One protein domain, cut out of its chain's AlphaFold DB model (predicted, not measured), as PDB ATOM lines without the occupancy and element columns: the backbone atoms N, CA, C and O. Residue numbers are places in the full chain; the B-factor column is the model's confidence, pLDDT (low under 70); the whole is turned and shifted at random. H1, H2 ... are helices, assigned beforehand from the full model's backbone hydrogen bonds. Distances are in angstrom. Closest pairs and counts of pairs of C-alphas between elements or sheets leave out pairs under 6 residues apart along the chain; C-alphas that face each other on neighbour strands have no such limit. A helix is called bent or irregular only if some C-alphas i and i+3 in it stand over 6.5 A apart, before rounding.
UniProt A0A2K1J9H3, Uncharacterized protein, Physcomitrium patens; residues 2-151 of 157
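Overview. This is residues 2 to 151 of the 157 residues of an uncharacterized protein of Physcomitrium patens (UniProt A0A2K1J9H3). A loose, open rod of helices running mostly lengthwise: H1 is in the middle, with H5 along one side of it and the shorter H2 and H3, one after the other, along another. The long H4 folds back from the end of H3 and comes near H5 only toward its far end, and its residues 89 to 97 stick out free. The printed part has 150 residues with five named helices, in the order H1, H2, H3, H4, H5, and no named strand; the class is all helix. The whole is loose, with a radius of gyration of the C-alphas of 19.1 A, and spans 63 by 30 by 25 A.

Arrangement. H1, residues 2 to 32, is the hub and touches three helices. With its residues 11 to 22 alone it touches H2, residues 47 to 57, at a shallow tilt of 14 degrees, opposite ways; the closest C-alphas, of Ala 15 and Gln 53, are 4.8 A apart, and the two form a helical hairpin. With its residues 2 to 12 alone H1 touches H3, residues 59 to 74, at a shallow tilt of 27 degrees, opposite ways; the closest C-alphas, of Ile 5 and Val 63, are 5.1 A apart. H2 and H3 meet only through their link. H3, with residues 67 to 72 alone, touches residues 80 to 87 of H4, residues 77 to 109, in a helical hairpin at a steep tilt of 42 degrees; the closest C-alphas, of Phe 71 and Gly 83, are 5.1 A apart. H1 also touches H5, residues 126 to 150, at a shallow tilt of 15 degrees, opposite ways; the closest C-alphas, of Ala 20 and Tyr 130, are 5.3 A apart. H4 and H5 are close but not clearly touching, with the closest C-alphas, of Ala 105 and Tyr 129, 7.9 A apart. H1 and H4 are apart. In H1, H3 and H5 every O i to N i+4 pair is within hydrogen-bond range; in H2 it is 4 of 7 and in H4 27 of 29.

Along the chain. H1 begins at C-alpha 2 (18.661, 112.387, 16.864) and is 45.3 A long. H2 is irregular, with C-alphas 49 and 52 7.0 A apart. H3 is 22.8 A long. H4 is 49.6 A long, ends at C-alpha 109 (-9.504, 85.671, 17.283), and is irregular, with C-alphas 78 and 81 8.0 A apart. H5, 36.7 A long, ends at C-alpha 150 (10.111, 120.011, 14.730).

Size, cuts and confidence. The two C-alphas farthest apart, of Gly 34 and Asp 78, are 63.9 A from each other. The printed part has no cut. The links H1 to H2, of 14 residues, and H4 to H5, of 16, are long; H2 to H3 and H3 to H4 are tight. The mean pLDDT of the printed part is 74.4; it is under 70 at residues 27, 29 to 48, 108 to 128 and 151.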
ATOM      1  N   LEU A   2      19.923 112.838  17.481       71.50
ATOM      2  CA  LEU A   2      18.661 112.387  16.864       71.50
ATOM      3  C   LEU A   2      18.880 111.579  15.576       71.50
ATOM      4  O   LEU A   2      18.361 110.483  15.470       71.50
ATOM      5  N   GLN A   3      19.769 112.016  14.677       75.19
ATOM      6  CA  GLN A   3      20.080 111.250  13.459       75.19
ATOM      7  C   GLN A   3      20.578 109.817  13.727       75.19
ATOM      8  O   GLN A   3      20.335 108.926  12.923       75.19
ATOM      9  N   ARG A   4      21.275 109.571  14.846       77.12
ATOM     10  CA  ARG A   4      21.711 108.214  15.223       77.12
ATOM     11  C   ARG A   4      20.545 107.372  15.743       77.12
ATOM     12  O   ARG A   4      20.483 106.189  15.425       77.12
ATOM     13  N   ILE A   5      19.630 107.991  16.490       81.56
ATOM     14  CA  ILE A   5      18.390 107.363  16.961       81.56
ATOM     15  C   ILE A   5      17.514 106.993  15.760       81.56
ATOM     16  O   ILE A   5      17.091 105.847  15.660       81.56
ATOM     17  N   ASP A   6      17.327 107.913  14.814       80.19
ATOM     18  CA  ASP A   6      16.486 107.703  13.629       80.19
ATOM     19  C   ASP A   6      17.045 106.604  12.713       80.19
ATOM     20  O   ASP A   6      16.296 105.764  12.219       80.19
ATOM     21  N   VAL A   7      18.370 106.560  12.512       83.44
ATOM     22  CA  VAL A   7      19.022 105.491  11.732       83.44
ATOM     23  C   VAL A   7      18.886 104.139  12.427       83.44
ATOM     24  O   VAL A   7      18.619 103.138  11.765       83.44
ATOM     25  N   GLY A   8      19.052 104.093  13.750       81.75
ATOM     26  CA  GLY A   8      18.878 102.860  14.511       81.75
ATOM     27  C   GLY A   8      17.431 102.360  14.477       81.75
ATOM     28  O   GLY A   8      17.214 101.176  14.234       81.75
ATOM     29  N   LEU A   9      16.455 103.264  14.609       82.69
ATOM     30  CA  LEU A   9      15.031 102.942  14.505       82.69
ATOM     31  C   LEU A   9      14.673 102.443  13.096       82.69
ATOM     32  O   LEU A   9      13.981 101.445  12.946       82.69
ATOM     33  N   ALA A  10      15.216 103.065  12.044       84.81
ATOM     34  CA  ALA A  10      15.018 102.593  10.675       84.81
ATOM     35  C   ALA A  10      15.590 101.179  10.458       84.81
ATOM     36  O   ALA A  10      14.974 100.356   9.777       84.81
ATOM     37  N   LEU A  11      16.753 100.872  11.045       85.50
ATOM     38  CA  LEU A  11      17.353  99.537  10.973       85.50
ATOM     39  C   LEU A  11      16.510  98.487  11.711       85.50
ATOM     40  O   LEU A  11      16.338  97.386  11.183       85.50
ATOM     41  N   THR A  12      15.938  98.816  12.875       84.62
ATOM     42  CA  THR A  12      15.025  97.909  13.591       84.62
ATOM     43  C   THR A  12      13.715  97.704  12.828       84.62
ATOM     44  O   THR A  12      13.248  96.569  12.730       84.62
ATOM     45  N   THR A  13      13.181  98.741  12.171       84.81
ATOM     46  CA  THR A  13      12.017  98.603  11.278       84.81
ATOM     47  C   THR A  13      12.307  97.655  10.123       84.81
ATOM     48  O   THR A  13      11.512  96.761   9.826       84.81
ATOM     49  N   VAL A  14      13.471  97.796   9.481       85.75
ATOM     50  CA  VAL A  14      13.897  96.884   8.410       85.75
ATOM     51  C   VAL A  14      14.025  95.454   8.938       85.75
ATOM     52  O   VAL A  14      13.552  94.531   8.274       85.75
ATOM     53  N   ALA A  15      14.581  95.256  10.138       85.38
ATOM     54  CA  ALA A  15      14.658  93.941  10.778       85.38
ATOM     55  C   ALA A  15      13.270  93.300  10.939       85.38
ATOM     56  O   ALA A  15      13.084  92.131  10.593       85.38
ATOM     57  N   MET A  16      12.288  94.076  11.407       83.75
ATOM     58  CA  MET A  16      10.908  93.622  11.602       83.75
ATOM     59  C   MET A  16      10.195  93.307  10.283       83.75
ATOM     60  O   MET A  16       9.456  92.325  10.197       83.75
ATOM     61  N   VAL A  17      10.444  94.084   9.226       84.75
ATOM     62  CA  VAL A  17       9.910  93.795   7.884       84.75
ATOM     63  C   VAL A  17      10.523  92.513   7.316       84.75
ATOM     64  O   VAL A  17       9.803  91.670   6.778       84.75
ATOM     65  N   VAL A  18      11.838  92.328   7.464       84.69
ATOM     66  CA  VAL A  18      12.525  91.098   7.043       84.69
ATOM     67  C   VAL A  18      11.970  89.889   7.798       84.69
ATOM     68  O   VAL A  18      11.670  88.880   7.163       84.69
ATOM     69  N   ALA A  19      11.745  90.011   9.108       80.88
ATOM     70  CA  ALA A  19      11.104  88.981   9.924       80.88
ATOM     71  C   ALA A  19       9.712  88.603   9.396       80.88
ATOM     72  O   ALA A  19       9.417  87.428   9.193       80.88
ATOM     73  N   ALA A  20       8.876  89.598   9.082       79.81
ATOM     74  CA  ALA A  20       7.543  89.357   8.537       79.81
ATOM     75  C   ALA A  20       7.586  88.596   7.196       79.81
ATOM     76  O   ALA A  20       6.776  87.700   6.963       79.81
ATOM     77  N   ILE A  21       8.543  88.915   6.317       80.31
ATOM     78  CA  ILE A  21       8.719  88.226   5.025       80.31
ATOM     79  C   ILE A  21       9.206  86.784   5.225       80.31
ATOM     80  O   ILE A  21       8.714  85.865   4.564       80.31
ATOM     81  N   VAL A  22      10.164  86.588   6.132       79.75
ATOM     82  CA  VAL A  22      10.703  85.282   6.537       79.75
ATOM     83  C   VAL A  22       9.574  84.368   7.022       79.75
ATOM     84  O   VAL A  22       9.484  83.229   6.561       79.75
ATOM     85  N   GLU A  23       8.670  84.880   7.858       74.44
ATOM     86  CA  GLU A  23       7.531  84.123   8.391       74.44
ATOM     87  C   GLU A  23       6.476  83.789   7.324       74.44
ATOM     88  O   GLU A  23       5.931  82.687   7.315       74.44
ATOM     89  N   ILE A  24       6.232  84.676   6.353       74.25
ATOM     90  CA  ILE A  24       5.354  84.355   5.209       74.25
ATOM     91  C   ILE A  24       5.935  83.194   4.399       74.25
ATOM     92  O   ILE A  24       5.216  82.259   4.055       74.25
ATOM     93  N   LYS A  25       7.244  83.222   4.125       73.75
ATOM     94  CA  LYS A  25       7.918  82.142   3.393       73.75
ATOM     95  C   LYS A  25       7.937  80.833   4.174       73.75
ATOM     96  O   LYS A  25       7.745  79.780   3.576       73.75
ATOM     97  N   CYS A  26       8.120  80.905   5.489       71.44
ATOM     98  CA  CYS A  26       7.979  79.764   6.386       71.44
ATOM     99  C   CYS A  26       6.582  79.134   6.255       71.44
ATOM    100  O   CYS A  26       6.462  77.941   5.980       71.44
ATOM    101  N   LEU A  27       5.528  79.950   6.344       68.12
ATOM    102  CA  LEU A  27       4.142  79.495   6.218       68.12
ATOM    103  C   LEU A  27       3.806  78.935   4.827       68.12
ATOM    104  O   LEU A  27       3.037  77.981   4.731       68.12
ATOM    105  N   ASP A  28       4.373  79.486   3.753       70.31
ATOM    106  CA  ASP A  28       4.183  78.954   2.398       70.31
ATOM    107  C   ASP A  28       4.799  77.552   2.252       70.31
ATOM    108  O   ASP A  28       4.145  76.646   1.736       70.31
ATOM    109  N   VAL A  29       6.003  77.331   2.796       67.94
ATOM    110  CA  VAL A  29       6.654  76.006   2.807       67.94
ATOM    111  C   VAL A  29       5.822  74.985   3.591       67.94
ATOM    112  O   VAL A  29       5.706  73.832   3.175       67.94
ATOM    113  N   ILE A  30       5.197  75.401   4.696       64.75
ATOM    114  CA  ILE A  30       4.306  74.554   5.504       64.75
ATOM    115  C   ILE A  30       3.076  74.103   4.704       64.75
ATOM    116  O   ILE A  30       2.700  72.926   4.754       64.75
ATOM    117  N   LYS A  31       2.468  75.022   3.944       65.12
ATOM    118  CA  LYS A  31       1.301  74.739   3.095       65.12
ATOM    119  C   LYS A  31       1.645  73.820   1.931       65.12
ATOM    120  O   LYS A  31       0.893  72.889   1.653       65.12
ATOM    121  N   GLU A  32       2.791  74.035   1.284       63.91
ATOM    122  CA  GLU A  32       3.253  73.195   0.170       63.91
ATOM    123  C   GLU A  32       3.518  71.741   0.590       63.91
ATOM    124  O   GLU A  32       3.304  70.825  -0.202       63.91
ATOM    125  N   HIS A  33       3.908  71.504   1.846       63.41
ATOM    126  CA  HIS A  33       4.105  70.153   2.381       63.41
ATOM    127  C   HIS A  33       2.802  69.472   2.846       63.41
ATOM    128  O   HIS A  33       2.851  68.352   3.357       63.41
ATOM    129  N   GLY A  34       1.633  70.108   2.671       56.81
ATOM    130  CA  GLY A  34       0.326  69.519   2.994       56.81
ATOM    131  C   GLY A  34       0.122  69.234   4.486       56.81
ATOM    132  O   GLY A  34      -0.674  68.370   4.853       56.81
ATOM    133  N   LEU A  35       0.853  69.933   5.358       57.94
ATOM    134  CA  LEU A  35       0.846  69.688   6.802       57.94
ATOM    135  C   LEU A  35      -0.310  70.390   7.540       57.94
ATOM    136  O   LEU A  35      -0.428  70.230   8.755       57.94
ATOM    137  N   GLU A  36      -1.191  71.113   6.837       54.41
ATOM    138  CA  GLU A  36      -2.354  71.801   7.435       54.41
ATOM    139  C   GLU A  36      -3.245  70.853   8.272       54.41
ATOM    140  O   GLU A  36      -3.753  71.258   9.320       54.41
ATOM    141  N   ASP A  37      -3.354  69.577   7.873       52.38
ATOM    142  CA  ASP A  37      -4.185  68.560   8.539       52.38
ATOM    143  C   ASP A  37      -3.451  67.710   9.601       52.38
ATOM    144  O   ASP A  37      -4.090  66.933  10.314       52.38
ATOM    145  N   ASN A  38      -2.124  67.844   9.762       51.88
ATOM    146  CA  ASN A  38      -1.340  67.038  10.712       51.88
ATOM    147  C   ASN A  38      -0.513  67.909  11.684       51.88
ATOM    148  O   ASN A  38       0.681  68.124  11.472       51.88
ATOM    149  N   PRO A  39      -1.096  68.352  12.819       53.00
ATOM    150  CA  PRO A  39      -0.446  69.256  13.781       53.00
ATOM    151  C   PRO A  39       0.727  68.639  14.574       53.00
ATOM    152  O   PRO A  39       1.295  69.302  15.437       53.00
ATOM    153  N   LYS A  40       1.088  67.371  14.323       46.62
ATOM    154  CA  LYS A  40       2.121  66.620  15.065       46.62
ATOM    155  C   LYS A  40       3.455  66.462  14.335       46.62
ATOM    156  O   LYS A  40       4.390  65.939  14.936       46.62
ATOM    157  N   VAL A  41       3.557  66.861  13.067       49.50
ATOM    158  CA  VAL A  41       4.819  66.755  12.322       49.50
ATOM    159  C   VAL A  41       5.551  68.092  12.444       49.50
ATOM    160  O   VAL A  41       5.079  69.079  11.880       49.50
ATOM    161  N   PRO A  42       6.668  68.170  13.191       51.94
ATOM    162  CA  PRO A  42       7.440  69.396  13.277       51.94
ATOM    163  C   PRO A  42       7.996  69.711  11.892       51.94
ATOM    164  O   PRO A  42       8.763  68.936  11.317       51.94
ATOM    165  N   VAL A  43       7.587  70.849  11.345       54.50
ATOM    166  CA  VAL A  43       8.159  71.369  10.109       54.50
ATOM    167  C   VAL A  43       9.607  71.716  10.440       54.50
ATOM    168  O   VAL A  43       9.869  72.566  11.290       54.50
ATOM    169  N   SER A  44      10.561  71.038   9.804       52.53
ATOM    170  CA  SER A  44      11.981  71.369   9.932       52.53
ATOM    171  C   SER A  44      12.278  72.605   9.080       52.53
ATOM    172  O   SER A  44      12.927  72.534   8.041       52.53
ATOM    173  N   VAL A  45      11.741  73.754   9.487       60.34
ATOM    174  CA  VAL A  45      12.205  75.039   8.967       60.34
ATOM    175  C   VAL A  45      13.559  75.289   9.611       60.34
ATOM    176  O   VAL A  45      13.698  75.248  10.834       60.34
ATOM    177  N   SER A  46      14.586  75.475   8.790       64.31
ATOM    178  CA  SER A  46      15.929  75.719   9.302       64.31
ATOM    179  C   SER A  46      15.934  77.007  10.126       64.31
ATOM    180  O   SER A  46      15.603  78.071   9.603       64.31
ATOM    181  N   ALA A  47      16.373  76.930  11.387       66.31
ATOM    182  CA  ALA A  47      16.542  78.087  12.278       66.31
ATOM    183  C   ALA A  47      17.478  79.170  11.694       66.31
ATOM    184  O   ALA A  47      17.520  80.300  12.172       66.31
ATOM    185  N   PHE A  48      18.207  78.845  10.620       69.75
ATOM    186  CA  PHE A  48      18.991  79.793   9.836       69.75
ATOM    187  C   PHE A  48      18.147  80.892   9.170       69.75
ATOM    188  O   PHE A  48      18.694  81.947   8.855       69.75
ATOM    189  N   TRP A  49      16.839  80.697   8.965       73.50
ATOM    190  CA  TRP A  49      15.987  81.706   8.318       73.50
ATOM    191  C   TRP A  49      15.760  82.952   9.193       73.50
ATOM    192  O   TRP A  49      15.523  84.033   8.665       73.50
ATOM    193  N   HIS A  50      15.926  82.831  10.514       73.50
ATOM    194  CA  HIS A  50      15.831  83.945  11.468       73.50
ATOM    195  C   HIS A  50      17.134  84.748  11.616       73.50
ATOM    196  O   HIS A  50      17.134  85.824  12.217       73.50
ATOM    197  N   LEU A  51      18.248  84.278  11.040       80.25
ATOM    198  CA  LEU A  51      19.541  84.973  11.109       80.25
ATOM    199  C   LEU A  51      19.510  86.419  10.592       80.25
ATOM    200  O   LEU A  51      20.102  87.272  11.252       80.25
ATOM    201  N   PRO A  52      18.840  86.746   9.467       76.94
ATOM    202  CA  PRO A  52      18.802  88.115   8.967       76.94
ATOM    203  C   PRO A  52      18.205  89.085   9.990       76.94
ATOM    204  O   PRO A  52      18.795  90.129  10.255       76.94
ATOM    205  N   GLN A  53      17.088  88.714  10.623       81.56
ATOM    206  CA  GLN A  53      16.462  89.530  11.664       81.56
ATOM    207  C   GLN A  53      17.408  89.728  12.853       81.56
ATOM    208  O   GLN A  53      17.525  90.842  13.355       81.56
ATOM    209  N   TYR A  54      18.115  88.679  13.274       83.31
ATOM    210  CA  TYR A  54      19.034  88.761  14.410       83.31
ATOM    211  C   TYR A  54      20.225  89.692  14.132       83.31
ATOM    212  O   TYR A  54      20.646  90.441  15.011       83.31
ATOM    213  N   ILE A  55      20.736  89.696  12.895       81.75
ATOM    214  CA  ILE A  55      21.827  90.587  12.470       81.75
ATOM    215  C   ILE A  55      21.382  92.051  12.520       81.75
ATOM    216  O   ILE A  55      22.099  92.888  13.068       81.75
ATOM    217  N   PHE A  56      20.200  92.368  11.984       79.50
ATOM    218  CA  PHE A  56      19.676  93.736  12.034       79.50
ATOM    219  C   PHE A  56      19.209  94.138  13.441       79.50
ATOM    220  O   PHE A  56      19.292  95.313  13.784       79.50
ATOM    221  N   GLY A  57      18.813  93.183  14.287       78.81
ATOM    222  CA  GLY A  57      18.442  93.419  15.686       78.81
ATOM    223  C   GLY A  57      19.578  93.987  16.543       78.81
ATOM    224  O   GLY A  57      19.324  94.745  17.470       78.81
ATOM    225  N   VAL A  58      20.845  93.742  16.183       82.38
ATOM    226  CA  VAL A  58      22.004  94.378  16.850       82.38
ATOM    227  C   VAL A  58      21.946  95.913  16.755       82.38
ATOM    228  O   VAL A  58      22.490  96.603  17.620       82.38
ATOM    229  N   ALA A  59      21.249  96.466  15.754       82.81
ATOM    230  CA  ALA A  59      21.039  97.906  15.620       82.81
ATOM    231  C   ALA A  59      20.270  98.522  16.802       82.81
ATOM    232  O   ALA A  59      20.493  99.688  17.132       82.81
ATOM    233  N   GLU A  60      19.423  97.742  17.479       81.44
ATOM    234  CA  GLU A  60      18.635  98.188  18.632       81.44
ATOM    235  C   GLU A  60      19.528  98.662  19.789       81.44
ATOM    236  O   GLU A  60      19.226  99.651  20.455       81.44
ATOM    237  N   ILE A  61      20.693  98.035  19.975       83.69
ATOM    238  CA  ILE A  61      21.656  98.426  21.016       83.69
ATOM    239  C   ILE A  61      22.121  99.872  20.802       83.69
ATOM    240  O   ILE A  61      22.237 100.643  21.756       83.69
ATOM    241  N   PHE A  62      22.349 100.268  19.547       79.19
ATOM    242  CA  PHE A  62      22.744 101.639  19.227       79.19
ATOM    243  C   PHE A  62      21.621 102.643  19.510       79.19
ATOM    244  O   PHE A  62      21.915 103.768  19.923       79.19
ATOM    245  N   VAL A  63      20.356 102.244  19.334       81.69
ATOM    246  CA  VAL A  63      19.189 103.068  19.686       81.69
ATOM    247  C   VAL A  63      19.139 103.292  21.191       81.69
ATOM    248  O   VAL A  63      19.064 104.440  21.622       81.69
ATOM    249  N   ILE A  64      19.255 102.223  21.982       82.81
ATOM    250  CA  ILE A  64      19.196 102.279  23.450       82.81
ATOM    251  C   ILE A  64      20.268 103.221  24.007       82.81
ATOM    252  O   ILE A  64      19.966 104.113  24.801       82.81
ATOM    253  N   ILE A  65      21.518 103.064  23.559       84.81
ATOM    254  CA  ILE A  65      22.632 103.907  24.016       84.81
ATOM    255  C   ILE A  65      22.385 105.369  23.628       84.81
ATOM    256  O   ILE A  65      22.499 106.259  24.469       84.81
ATOM    257  N   SER A  66      21.974 105.614  22.381       83.00
ATOM    258  CA  SER A  66      21.711 106.972  21.892       83.00
ATOM    259  C   SER A  66      20.538 107.642  22.620       83.00
ATOM    260  O   SER A  66      20.562 108.853  22.831       83.00
ATOM    261  N   GLN A  67      19.512 106.879  23.012       80.56
ATOM    262  CA  GLN A  67      18.380 107.384  23.789       80.56
ATOM    263  C   GLN A  67      18.808 107.788  25.200       80.56
ATOM    264  O   GLN A  67      18.465 108.884  25.640       80.56
ATOM    265  N   ILE A  68      19.578 106.945  25.894       81.69
ATOM    266  CA  ILE A  68      20.069 107.255  27.244       81.69
ATOM    267  C   ILE A  68      20.967 108.498  27.214       81.69
ATOM    268  O   ILE A  68      20.760 109.405  28.019       81.69
ATOM    269  N   GLU A  69      21.904 108.584  26.263       82.06
ATOM    270  CA  GLU A  69      22.760 109.768  26.084       82.06
ATOM    271  C   GLU A  69      21.935 111.032  25.816       82.06
ATOM    272  O   GLU A  69      22.191 112.068  26.421       82.06
ATOM    273  N   PHE A  70      20.908 110.948  24.967       79.12
ATOM    274  CA  PHE A  70      20.038 112.086  24.676       79.12
ATOM    275  C   PHE A  70      19.262 112.562  25.910       79.12
ATOM    276  O   PHE A  70      19.214 113.761  26.181       79.12
ATOM    277  N   PHE A  71      18.667 111.642  26.675       75.62
ATOM    278  CA  PHE A  71      17.953 111.997  27.905       75.62
ATOM    279  C   PHE A  71      18.884 112.559  28.978       75.62
ATOM    280  O   PHE A  71      18.454 113.401  29.765       75.62
ATOM    281  N   TYR A  72      20.134 112.106  29.009       76.31
ATOM    282  CA  TYR A  72      21.138 112.597  29.941       76.31
ATOM    283  C   TYR A  72      21.632 114.001  29.561       76.31
ATOM    284  O   TYR A  72      21.649 114.883  30.412       76.31
ATOM    285  N   ASP A  73      21.950 114.233  28.284       77.69
ATOM    286  CA  ASP A  73      22.492 115.502  27.765       77.69
ATOM    287  C   ASP A  73      21.446 116.632  27.699       77.69
ATOM    288  O   ASP A  73      21.769 117.810  27.828       77.69
ATOM    289  N   GLN A  74      20.165 116.295  27.511       77.00
ATOM    290  CA  GLN A  74      19.079 117.285  27.484       77.00
ATOM    291  C   GLN A  74      18.469 117.571  28.865       77.00
ATOM    292  O   GLN A  74      17.701 118.531  29.009       77.00
ATOM    293  N   ALA A  75      18.781 116.765  29.885       73.50
ATOM    294  CA  ALA A  75      18.332 117.014  31.249       73.50
ATOM    295  C   ALA A  75      19.198 118.103  31.914       73.50
ATOM    296  O   ALA A  75      20.412 118.117  31.737       73.50
ATOM    297  N   PRO A  76      18.610 119.023  32.703       73.94
ATOM    298  CA  PRO A  76      19.401 119.920  33.542       73.94
ATOM    299  C   PRO A  76      20.204 119.118  34.578       73.94
ATOM    300  O   PRO A  76      19.758 118.049  35.002       73.94
ATOM    301  N   ASP A  77      21.359 119.643  35.002       71.19
ATOM    302  CA  ASP A  77      22.343 118.927  35.836       71.19
ATOM    303  C   ASP A  77      21.743 118.302  37.111       71.19
ATOM    304  O   ASP A  77      22.095 117.183  37.482       71.19
ATOM    305  N   ASP A  78      20.748 118.952  37.719       73.62
ATOM    306  CA  ASP A  78      20.071 118.468  38.930       73.62
ATOM    307  C   ASP A  78      19.021 117.358  38.674       73.62
ATOM    308  O   ASP A  78      18.510 116.751  39.617       73.62
ATOM    309  N   MET A  79      18.662 117.075  37.414       76.06
ATOM    310  CA  MET A  79      17.572 116.154  37.032       76.06
ATOM    311  C   MET A  79      18.032 114.960  36.184       76.06
ATOM    312  O   MET A  79      17.200 114.223  35.651       76.06
ATOM    313  N   GLN A  80      19.333 114.693  36.092       72.94
ATOM    314  CA  GLN A  80      19.873 113.569  35.311       72.94
ATOM    315  C   GLN A  80      19.294 112.195  35.731       72.94
ATOM    316  O   GLN A  80      19.015 111.333  34.892       72.94
ATOM    317  N   SER A  81      19.018 112.009  37.029       78.88
ATOM    318  CA  SER A  81      18.347 110.808  37.562       78.88
ATOM    319  C   SER A  81      16.912 110.640  37.027       78.88
ATOM    320  O   SER A  81      16.455 109.527  36.746       78.88
ATOM    321  N   ILE A  82      16.209 111.755  36.795       79.00
ATOM    322  CA  ILE A  82      14.855 111.759  36.228       79.00
ATOM    323  C   ILE A  82      14.903 111.353  34.750       79.00
ATOM    324  O   ILE A  82      14.066 110.559  34.329       79.00
ATOM    325  N   GLY A  83      15.914 111.794  33.989       73.19
ATOM    326  CA  GLY A  83      16.116 111.377  32.593       73.19
ATOM    327  C   GLY A  83      16.238 109.856  32.432       73.19
ATOM    328  O   GLY A  83      15.551 109.254  31.607       73.19
ATOM    329  N   THR A  84      17.023 109.207  33.299       75.31
ATOM    330  CA  THR A  84      17.181 107.738  33.286       75.31
ATOM    331  C   THR A  84      15.894 107.017  33.706       75.31
ATOM    332  O   THR A  84      15.525 105.993  33.129       75.31
ATOM    333  N   THR A  85      15.168 107.571  34.682       82.69
ATOM    334  CA  THR A  85      13.891 107.014  35.163       82.69
ATOM    335  C   THR A  85      12.776 107.135  34.116       82.69
ATOM    336  O   THR A  85      11.919 106.257  34.002       82.69
ATOM    337  N   LEU A  86      12.784 108.201  33.313       81.88
ATOM    338  CA  LEU A  86      11.850 108.373  32.199       81.88
ATOM    339  C   LEU A  86      12.086 107.329  31.104       81.88
ATOM    340  O   LEU A  86      11.118 106.744  30.618       81.88
ATOM    341  N   TYR A  87      13.345 107.037  30.768       81.38
ATOM    342  CA  TYR A  87      13.682 105.979  29.810       81.38
ATOM    343  C   TYR A  87      13.178 104.596  30.264       81.38
ATOM    344  O   TYR A  87      12.514 103.885  29.500       81.38
ATOM    345  N   THR A  88      13.428 104.217  31.522       82.69
ATOM    346  CA  THR A  88      12.972 102.920  32.053       82.69
ATOM    347  C   THR A  88      11.450 102.843  32.150       82.69
ATOM    348  O   THR A  88      10.864 101.818  31.802       82.69
ATOM    349  N   THR A  89      10.788 103.939  32.532       87.81
ATOM    350  CA  THR A  89       9.319 104.021  32.560       87.81
ATOM    351  C   THR A  89       8.727 103.896  31.156       87.81
ATOM    352  O   THR A  89       7.778 103.139  30.958       87.81
ATOM    353  N   ASN A  90       9.308 104.574  30.165       87.25
ATOM    354  CA  ASN A  90       8.899 104.456  28.767       87.25
ATOM    355  C   ASN A  90       9.026 103.008  28.261       87.25
ATOM    356  O   ASN A  90       8.103 102.483  27.641       87.25
ATOM    357  N   THR A  91      10.127 102.336  28.602       86.00
ATOM    358  CA  THR A  91      10.346 100.919  28.267       86.00
ATOM    359  C   THR A  91       9.280 100.022  28.910       86.00
ATOM    360  O   THR A  91       8.689  99.172  28.242       86.00
ATOM    361  N   ALA A  92       8.961 100.247  30.188       90.81
ATOM    362  CA  ALA A  92       7.912  99.505  30.888       90.81
ATOM    363  C   ALA A  92       6.532  99.702  30.236       90.81
ATOM    364  O   ALA A  92       5.814  98.727  30.007       90.81
ATOM    365  N   ILE A  93       6.179 100.942  29.879       91.50
ATOM    366  CA  ILE A  93       4.943 101.250  29.144       91.50
ATOM    367  C   ILE A  93       4.913 100.495  27.808       91.50
ATOM    368  O   ILE A  93       3.892  99.890  27.478       91.50
ATOM    369  N   GLY A  94       6.033 100.454  27.082       87.31
ATOM    370  CA  GLY A  94       6.169  99.678  25.848       87.31
ATOM    371  C   GLY A  94       5.832  98.195  26.039       87.31
ATOM    372  O   GLY A  94       5.031  97.639  25.282       87.31
ATOM    373  N   HIS A  95       6.352  97.561  27.093       89.06
ATOM    374  CA  HIS A  95       6.036  96.163  27.411       89.06
ATOM    375  C   HIS A  95       4.560  95.937  27.763       89.06
ATOM    376  O   HIS A  95       3.971  94.933  27.340       89.06
ATOM    377  N   PHE A  96       3.934  96.864  28.492       91.62
ATOM    378  CA  PHE A  96       2.500  96.784  28.778       91.62
ATOM    379  C   PHE A  96       1.657  96.900  27.508       91.62
ATOM    380  O   PHE A  96       0.727  96.113  27.324       91.62
ATOM    381  N   ILE A  97       2.009  97.818  26.604       89.25
ATOM    382  CA  ILE A  97       1.338  97.963  25.306       89.25
ATOM    383  C   ILE A  97       1.478  96.672  24.491       89.25
ATOM    384  O   ILE A  97       0.474  96.161  24.001       89.25
ATOM    385  N   CYS A  98       2.683  96.098  24.408       86.38
ATOM    386  CA  CYS A  98       2.916  94.832  23.702       86.38
ATOM    387  C   CYS A  98       2.031  93.701  24.250       86.38
ATOM    388  O   CYS A  98       1.357  93.002  23.492       86.38
ATOM    389  N   THR A  99       1.976  93.561  25.576       87.69
ATOM    390  CA  THR A  99       1.138  92.551  26.240       87.69
ATOM    391  C   THR A  99      -0.352  92.789  25.975       87.69
ATOM    392  O   THR A  99      -1.106  91.844  25.728       87.69
ATOM    393  N   GLY A 100      -0.786  94.051  25.973       86.19
ATOM    394  CA  GLY A 100      -2.155  94.432  25.636       86.19
ATOM    395  C   GLY A 100      -2.520  94.073  24.197       86.19
ATOM    396  O   GLY A 100      -3.572  93.478  23.970       86.19
ATOM    397  N   ILE A 101      -1.636  94.350  23.234       83.44
ATOM    398  CA  ILE A 101      -1.837  94.006  21.818       83.44
ATOM    399  C   ILE A 101      -1.993  92.497  21.643       83.44
ATOM    400  O   ILE A 101      -2.929  92.063  20.974       83.44
ATOM    401  N   ILE A 102      -1.131  91.698  22.277       82.31
ATOM    402  CA  ILE A 102      -1.237  90.232  22.255       82.31
ATOM    403  C   ILE A 102      -2.583  89.787  22.833       82.31
ATOM    404  O   ILE A 102      -3.291  88.998  22.216       82.31
ATOM    405  N   THR A 103      -2.973  90.333  23.984       82.50
ATOM    406  CA  THR A 103      -4.236  89.982  24.652       82.50
ATOM    407  C   THR A 103      -5.454  90.321  23.786       82.50
ATOM    408  O   THR A 103      -6.400  89.537  23.692       82.50
ATOM    409  N   ILE A 104      -5.430  91.466  23.101       81.12
ATOM    410  CA  ILE A 104      -6.484  91.868  22.161       81.12
ATOM    411  C   ILE A 104      -6.486  90.940  20.943       81.12
ATOM    412  O   ILE A 104      -7.540  90.439  20.567       81.12
ATOM    413  N   ALA A 105      -5.321  90.653  20.360       75.50
ATOM    414  CA  ALA A 105      -5.203  89.753  19.214       75.50
ATOM    415  C   ALA A 105      -5.734  88.346  19.536       75.50
ATOM    416  O   ALA A 105      -6.500  87.785  18.751       75.50
ATOM    417  N   VAL A 106      -5.398  87.807  20.712       73.75
ATOM    418  CA  VAL A 106      -5.935  86.532  21.205       73.75
ATOM    419  C   VAL A 106      -7.445  86.631  21.412       73.75
ATOM    420  O   VAL A 106      -8.183  85.819  20.870       73.75
ATOM    421  N   SER A 107      -7.938  87.638  22.137       72.06
ATOM    422  CA  SER A 107      -9.371  87.733  22.464       72.06
ATOM    423  C   SER A 107     -10.278  87.959  21.247       72.06
ATOM    424  O   SER A 107     -11.390  87.437  21.218       72.06
ATOM    425  N   VAL A 108      -9.815  88.691  20.229       69.12
ATOM    426  CA  VAL A 108     -10.564  88.929  18.981       69.12
ATOM    427  C   VAL A 108     -10.640  87.673  18.115       69.12
ATOM    428  O   VAL A 108     -11.620  87.487  17.387       69.12
ATOM    429  N   THR A 109      -9.615  86.825  18.179       64.44
ATOM    430  CA  THR A 109      -9.504  85.671  17.283       64.44
ATOM    431  C   THR A 109      -9.993  84.371  17.927       64.44
ATOM    432  O   THR A 109     -10.477  83.494  17.203       64.44
ATOM    433  N   SER A 110      -9.990  84.300  19.268       58.78
ATOM    434  CA  SER A 110     -10.294  83.087  20.030       58.78
ATOM    435  C   SER A 110     -11.671  82.518  19.680       58.78
ATOM    436  O   SER A 110     -12.707  83.168  19.855       58.78
ATOM    437  N   GLY A 111     -11.681  81.283  19.172       56.50
ATOM    438  CA  GLY A 111     -12.907  80.531  18.875       56.50
ATOM    439  C   GLY A 111     -13.350  80.527  17.407       56.50
ATOM    440  O   GLY A 111     -14.450  80.051  17.112       56.50
ATOM    441  N   LYS A 112     -12.525  81.010  16.466       54.25
ATOM    442  CA  LYS A 112     -12.777  80.900  15.013       54.25
ATOM    443  C   LYS A 112     -11.660  80.118  14.308       54.25
ATOM    444  O   LYS A 112     -10.507  80.159  14.716       54.25
ATOM    445  N   LYS A 113     -11.980  79.431  13.197       46.56
ATOM    446  CA  LYS A 113     -10.966  78.885  12.269       46.56
ATOM    447  C   LYS A 113     -10.078  80.043  11.782       46.56
ATOM    448  O   LYS A 113     -10.554  80.865  11.000       46.56
ATOM    449  N   GLY A 114      -8.826  80.105  12.240       52.09
ATOM    450  CA  GLY A 114      -7.866  81.159  11.882       52.09
ATOM    451  C   GLY A 114      -7.328  81.994  13.049       52.09
ATOM    452  O   GLY A 114      -7.010  83.162  12.832       52.09
ATOM    453  N   ASP A 115      -7.239  81.420  14.251       57.50
ATOM    454  CA  ASP A 115      -6.591  82.041  15.409       57.50
ATOM    455  C   ASP A 115      -5.168  82.548  15.089       57.50
ATOM    456  O   ASP A 115      -4.363  81.867  14.448       57.50
ATOM    457  N   TRP A 116      -4.865  83.786  15.500       54.56
ATOM    458  CA  TRP A 116      -3.567  84.434  15.243       54.56
ATOM    459  C   TRP A 116      -2.469  83.944  16.187       54.56
ATOM    460  O   TRP A 116      -1.294  84.125  15.880       54.56
ATOM    461  N   ILE A 117      -2.855  83.360  17.328       54.81
ATOM    462  CA  ILE A 117      -1.980  82.783  18.353       54.81
ATOM    463  C   ILE A 117      -2.676  81.508  18.869       54.81
ATOM    464  O   ILE A 117      -3.567  81.581  19.710       54.81
ATOM    465  N   VAL A 118      -2.305  80.343  18.323       54.78
ATOM    466  CA  VAL A 118      -2.726  79.000  18.782       54.78
ATOM    467  C   VAL A 118      -1.496  78.243  19.272       54.78
ATOM    468  O   VAL A 118      -0.410  78.435  18.729       54.78
ATOM    469  N   ASP A 119      -1.676  77.309  20.210       53.66
ATOM    470  CA  ASP A 119      -0.634  76.383  20.691       53.66
ATOM    471  C   ASP A 119       0.072  75.583  19.574       53.66
ATOM    472  O   ASP A 119       1.181  75.086  19.770       53.66
ATOM    473  N   TYR A 120      -0.536  75.463  18.388       51.19
ATOM    474  CA  TYR A 120       0.038  74.769  17.235       51.19
ATOM    475  C   TYR A 120       0.389  75.763  16.118       51.19
ATOM    476  O   TYR A 120      -0.496  76.274  15.427       51.19
ATOM    477  N   LEU A 121       1.695  75.973  15.895       53.97
ATOM    478  CA  LEU A 121       2.255  76.866  14.862       53.97
ATOM    479  C   LEU A 121       1.652  76.647  13.461       53.97
ATOM    480  O   LEU A 121       1.522  77.596  12.695       53.97
ATOM    481  N   ASN A 122       1.259  75.412  13.136       51.88
ATOM    482  CA  ASN A 122       0.820  75.015  11.793       51.88
ATOM    483  C   ASN A 122      -0.512  75.623  11.333       51.88
ATOM    484  O   ASN A 122      -0.764  75.695  10.136       51.88
ATOM    485  N   GLN A 123      -1.378  76.029  12.265       50.66
ATOM    486  CA  GLN A 123      -2.681  76.645  11.955       50.66
ATOM    487  C   GLN A 123      -2.707  78.142  12.280       50.66
ATOM    488  O   GLN A 123      -3.720  78.818  12.092       50.66
ATOM    489  N   CYS A 124      -1.588  78.648  12.785       55.28
ATOM    490  CA  CYS A 124      -1.468  79.970  13.349       55.28
ATOM    491  C   CYS A 124      -1.200  80.977  12.225       55.28
ATOM    492  O   CYS A 124      -0.215  80.861  11.493       55.28
ATOM    493  N   ARG A 125      -2.068  81.983  12.070       63.38
ATOM    494  CA  ARG A 125      -1.871  83.080  11.099       63.38
ATOM    495  C   ARG A 125      -0.881  84.124  11.630       63.38
ATOM    496  O   ARG A 125      -1.190  85.315  11.713       63.38
ATOM    497  N   ILE A 126       0.314  83.657  11.996       65.62
ATOM    498  CA  ILE A 126       1.424  84.442  12.561       65.62
ATOM    499  C   ILE A 126       1.828  85.585  11.614       65.62
ATOM    500  O   ILE A 126       2.182  86.678  12.061       65.62
ATOM    501  N   ASP A 127       1.651  85.386  10.306       66.75
ATOM    502  CA  ASP A 127       1.813  86.382   9.247       66.75
ATOM    503  C   ASP A 127       1.048  87.689   9.521       66.75
ATOM    504  O   ASP A 127       1.558  88.776   9.244       66.75
ATOM    505  N   LYS A 128      -0.161  87.621  10.091       68.69
ATOM    506  CA  LYS A 128      -0.974  88.817  10.373       68.69
ATOM    507  C   LYS A 128      -0.480  89.597  11.584       68.69
ATOM    508  O   LYS A 128      -0.491  90.827  11.553       68.69
ATOM    509  N   TYR A 129      -0.010  88.894  12.608       72.25
ATOM    510  CA  TYR A 129       0.543  89.515  13.805       72.25
ATOM    511  C   TYR A 129       1.852  90.258  13.496       72.25
ATOM    512  O   TYR A 129       1.989  91.427  13.857       72.25
ATOM    513  N   TYR A 130       2.765  89.648  12.732       75.12
ATOM    514  CA  TYR A 130       4.002  90.323  12.315       75.12
ATOM    515  C   TYR A 130       3.749  91.528  11.404       75.12
ATOM    516  O   TYR A 130       4.413  92.550  11.558       75.12
ATOM    517  N   TRP A 131       2.761  91.464  10.504       77.25
ATOM    518  CA  TRP A 131       2.368  92.629   9.702       77.25
ATOM    519  C   TRP A 131       1.793  93.771  10.544       77.25
ATOM    520  O   TRP A 131       2.062  94.939  10.252       77.25
ATOM    521  N   LEU A 132       1.020  93.454  11.586       80.81
ATOM    522  CA  LEU A 132       0.514  94.453  12.527       80.81
ATOM    523  C   LEU A 132       1.673  95.139  13.256       80.81
ATOM    524  O   LEU A 132       1.720  96.369  13.290       80.81
ATOM    525  N   LEU A 133       2.631  94.360  13.768       80.38
ATOM    526  CA  LEU A 133       3.824  94.899  14.426       80.38
ATOM    527  C   LEU A 133       4.667  95.755  13.475       80.38
ATOM    528  O   LEU A 133       5.008  96.881  13.823       80.38
ATOM    529  N   ALA A 134       4.933  95.276  12.258       81.94
ATOM    530  CA  ALA A 134       5.692  96.024  11.255       81.94
ATOM    531  C   ALA A 134       5.003  97.347  10.879       81.94
ATOM    532  O   ALA A 134       5.658  98.377  10.748       81.94
ATOM    533  N   THR A 135       3.672  97.348  10.751       85.06
ATOM    534  CA  THR A 135       2.912  98.576  10.468       85.06
ATOM    535  C   THR A 135       3.017  99.568  11.624       85.06
ATOM    536  O   THR A 135       3.188 100.764  11.393       85.06
ATOM    537  N   MET A 136       2.943  99.088  12.869       84.44
ATOM    538  CA  MET A 136       3.072  99.940  14.051       84.44
ATOM    539  C   MET A 136       4.476 100.545  14.173       84.44
ATOM    540  O   MET A 136       4.602 101.721  14.507       84.44
ATOM    541  N   ASP A 137       5.508  99.774  13.830       84.06
ATOM    542  CA  ASP A 137       6.902 100.222  13.819       84.06
ATOM    543  C   ASP A 137       7.155 101.292  12.739       84.06
ATOM    544  O   ASP A 137       7.729 102.342  13.017       84.06
ATOM    545  N   ILE A 138       6.599 101.111  11.533       86.94
ATOM    546  CA  ILE A 138       6.641 102.126  10.464       86.94
ATOM    547  C   ILE A 138       5.945 103.422  10.904       86.94
ATOM    548  O   ILE A 138       6.465 104.515  10.670       86.94
ATOM    549  N   ILE A 139       4.775 103.324  11.545       88.56
ATOM    550  CA  ILE A 139       4.061 104.500  12.067       88.56
ATOM    551  C   ILE A 139       4.909 105.207  13.133       88.56
ATOM    552  O   ILE A 139       4.995 106.436  13.118       88.56
ATOM    553  N   ASN A 140       5.555 104.449  14.026       86.31
ATOM    554  CA  ASN A 140       6.448 104.995  15.043       86.31
ATOM    555  C   ASN A 140       7.635 105.739  14.413       86.31
ATOM    556  O   ASN A 140       7.882 106.889  14.775       86.31
ATOM    557  N   LEU A 141       8.285 105.147  13.406       82.50
ATOM    558  CA  LEU A 141       9.387 105.766  12.670       82.50
ATOM    559  C   LEU A 141       8.971 107.089  12.012       82.50
ATOM    560  O   LEU A 141       9.659 108.100  12.157       82.50
ATOM    561  N   VAL A 142       7.825 107.114  11.325       86.56
ATOM    562  CA  VAL A 142       7.309 108.338  10.689       86.56
ATOM    563  C   VAL A 142       7.019 109.413  11.736       86.56
ATOM    564  O   VAL A 142       7.389 110.572  11.544       86.56
ATOM    565  N   PHE A 143       6.392 109.039  12.852       86.06
ATOM    566  CA  PHE A 143       6.115 109.967  13.943       86.06
ATOM    567  C   PHE A 143       7.407 110.539  14.544       86.06
ATOM    568  O   PHE A 143       7.512 111.754  14.712       86.06
ATOM    569  N   CYS A 144       8.415 109.698  14.790       80.88
ATOM    570  CA  CYS A 144       9.726 110.128  15.277       80.88
ATOM    571  C   CYS A 144      10.401 111.120  14.325       80.88
ATOM    572  O   CYS A 144      10.838 112.170  14.784       80.88
ATOM    573  N   ILE A 145      10.406 110.860  13.013       81.31
ATOM    574  CA  ILE A 145      10.999 111.772  12.019       81.31
ATOM    575  C   ILE A 145      10.269 113.124  11.990       81.31
ATOM    576  O   ILE A 145      10.903 114.176  11.889       81.31
ATOM    577  N   LEU A 146       8.935 113.128  12.094       84.56
ATOM    578  CA  LEU A 146       8.155 114.370  12.145       84.56
ATOM    579  C   LEU A 146       8.490 115.198  13.390       84.56
ATOM    580  O   LEU A 146       8.732 116.399  13.278       84.56
ATOM    581  N   VAL A 147       8.554 114.555  14.559       82.56
ATOM    582  CA  VAL A 147       8.920 115.224  15.813       82.56
ATOM    583  C   VAL A 147      10.376 115.690  15.781       82.56
ATOM    584  O   VAL A 147      10.653 116.811  16.195       82.56
ATOM    585  N   ALA A 148      11.293 114.890  15.231       77.12
ATOM    586  CA  ALA A 148      12.700 115.248  15.061       77.12
ATOM    587  C   ALA A 148      12.872 116.506  14.198       77.12
ATOM    588  O   ALA A 148      13.652 117.388  14.548       77.12
ATOM    589  N   ASN A 149      12.094 116.628  13.119       76.38
ATOM    590  CA  ASN A 149      12.097 117.812  12.256       76.38
ATOM    591  C   ASN A 149      11.521 119.065  12.936       76.38
ATOM    592  O   ASN A 149      11.843 120.182  12.534       76.38
ATOM    593  N   TRP A 150      10.660 118.901  13.942       77.56
ATOM    594  CA  TRP A 150      10.111 120.011  14.730       77.56
ATOM    595  C   TRP A 150      10.952 120.350  15.964       77.56
ATOM    596  O   TRP A 150      10.782 121.422  16.551       77.56
ATOM    597  N   TYR A 151      11.866 119.469  16.367       68.75
ATOM    598  CA  TYR A 151      12.668 119.648  17.568       68.75
ATOM    599  C   TYR A 151      13.855 120.587  17.311       68.75
ATOM    600  O   TYR A 151      14.747 120.301  16.516       68.75
TER     601      TYR A 151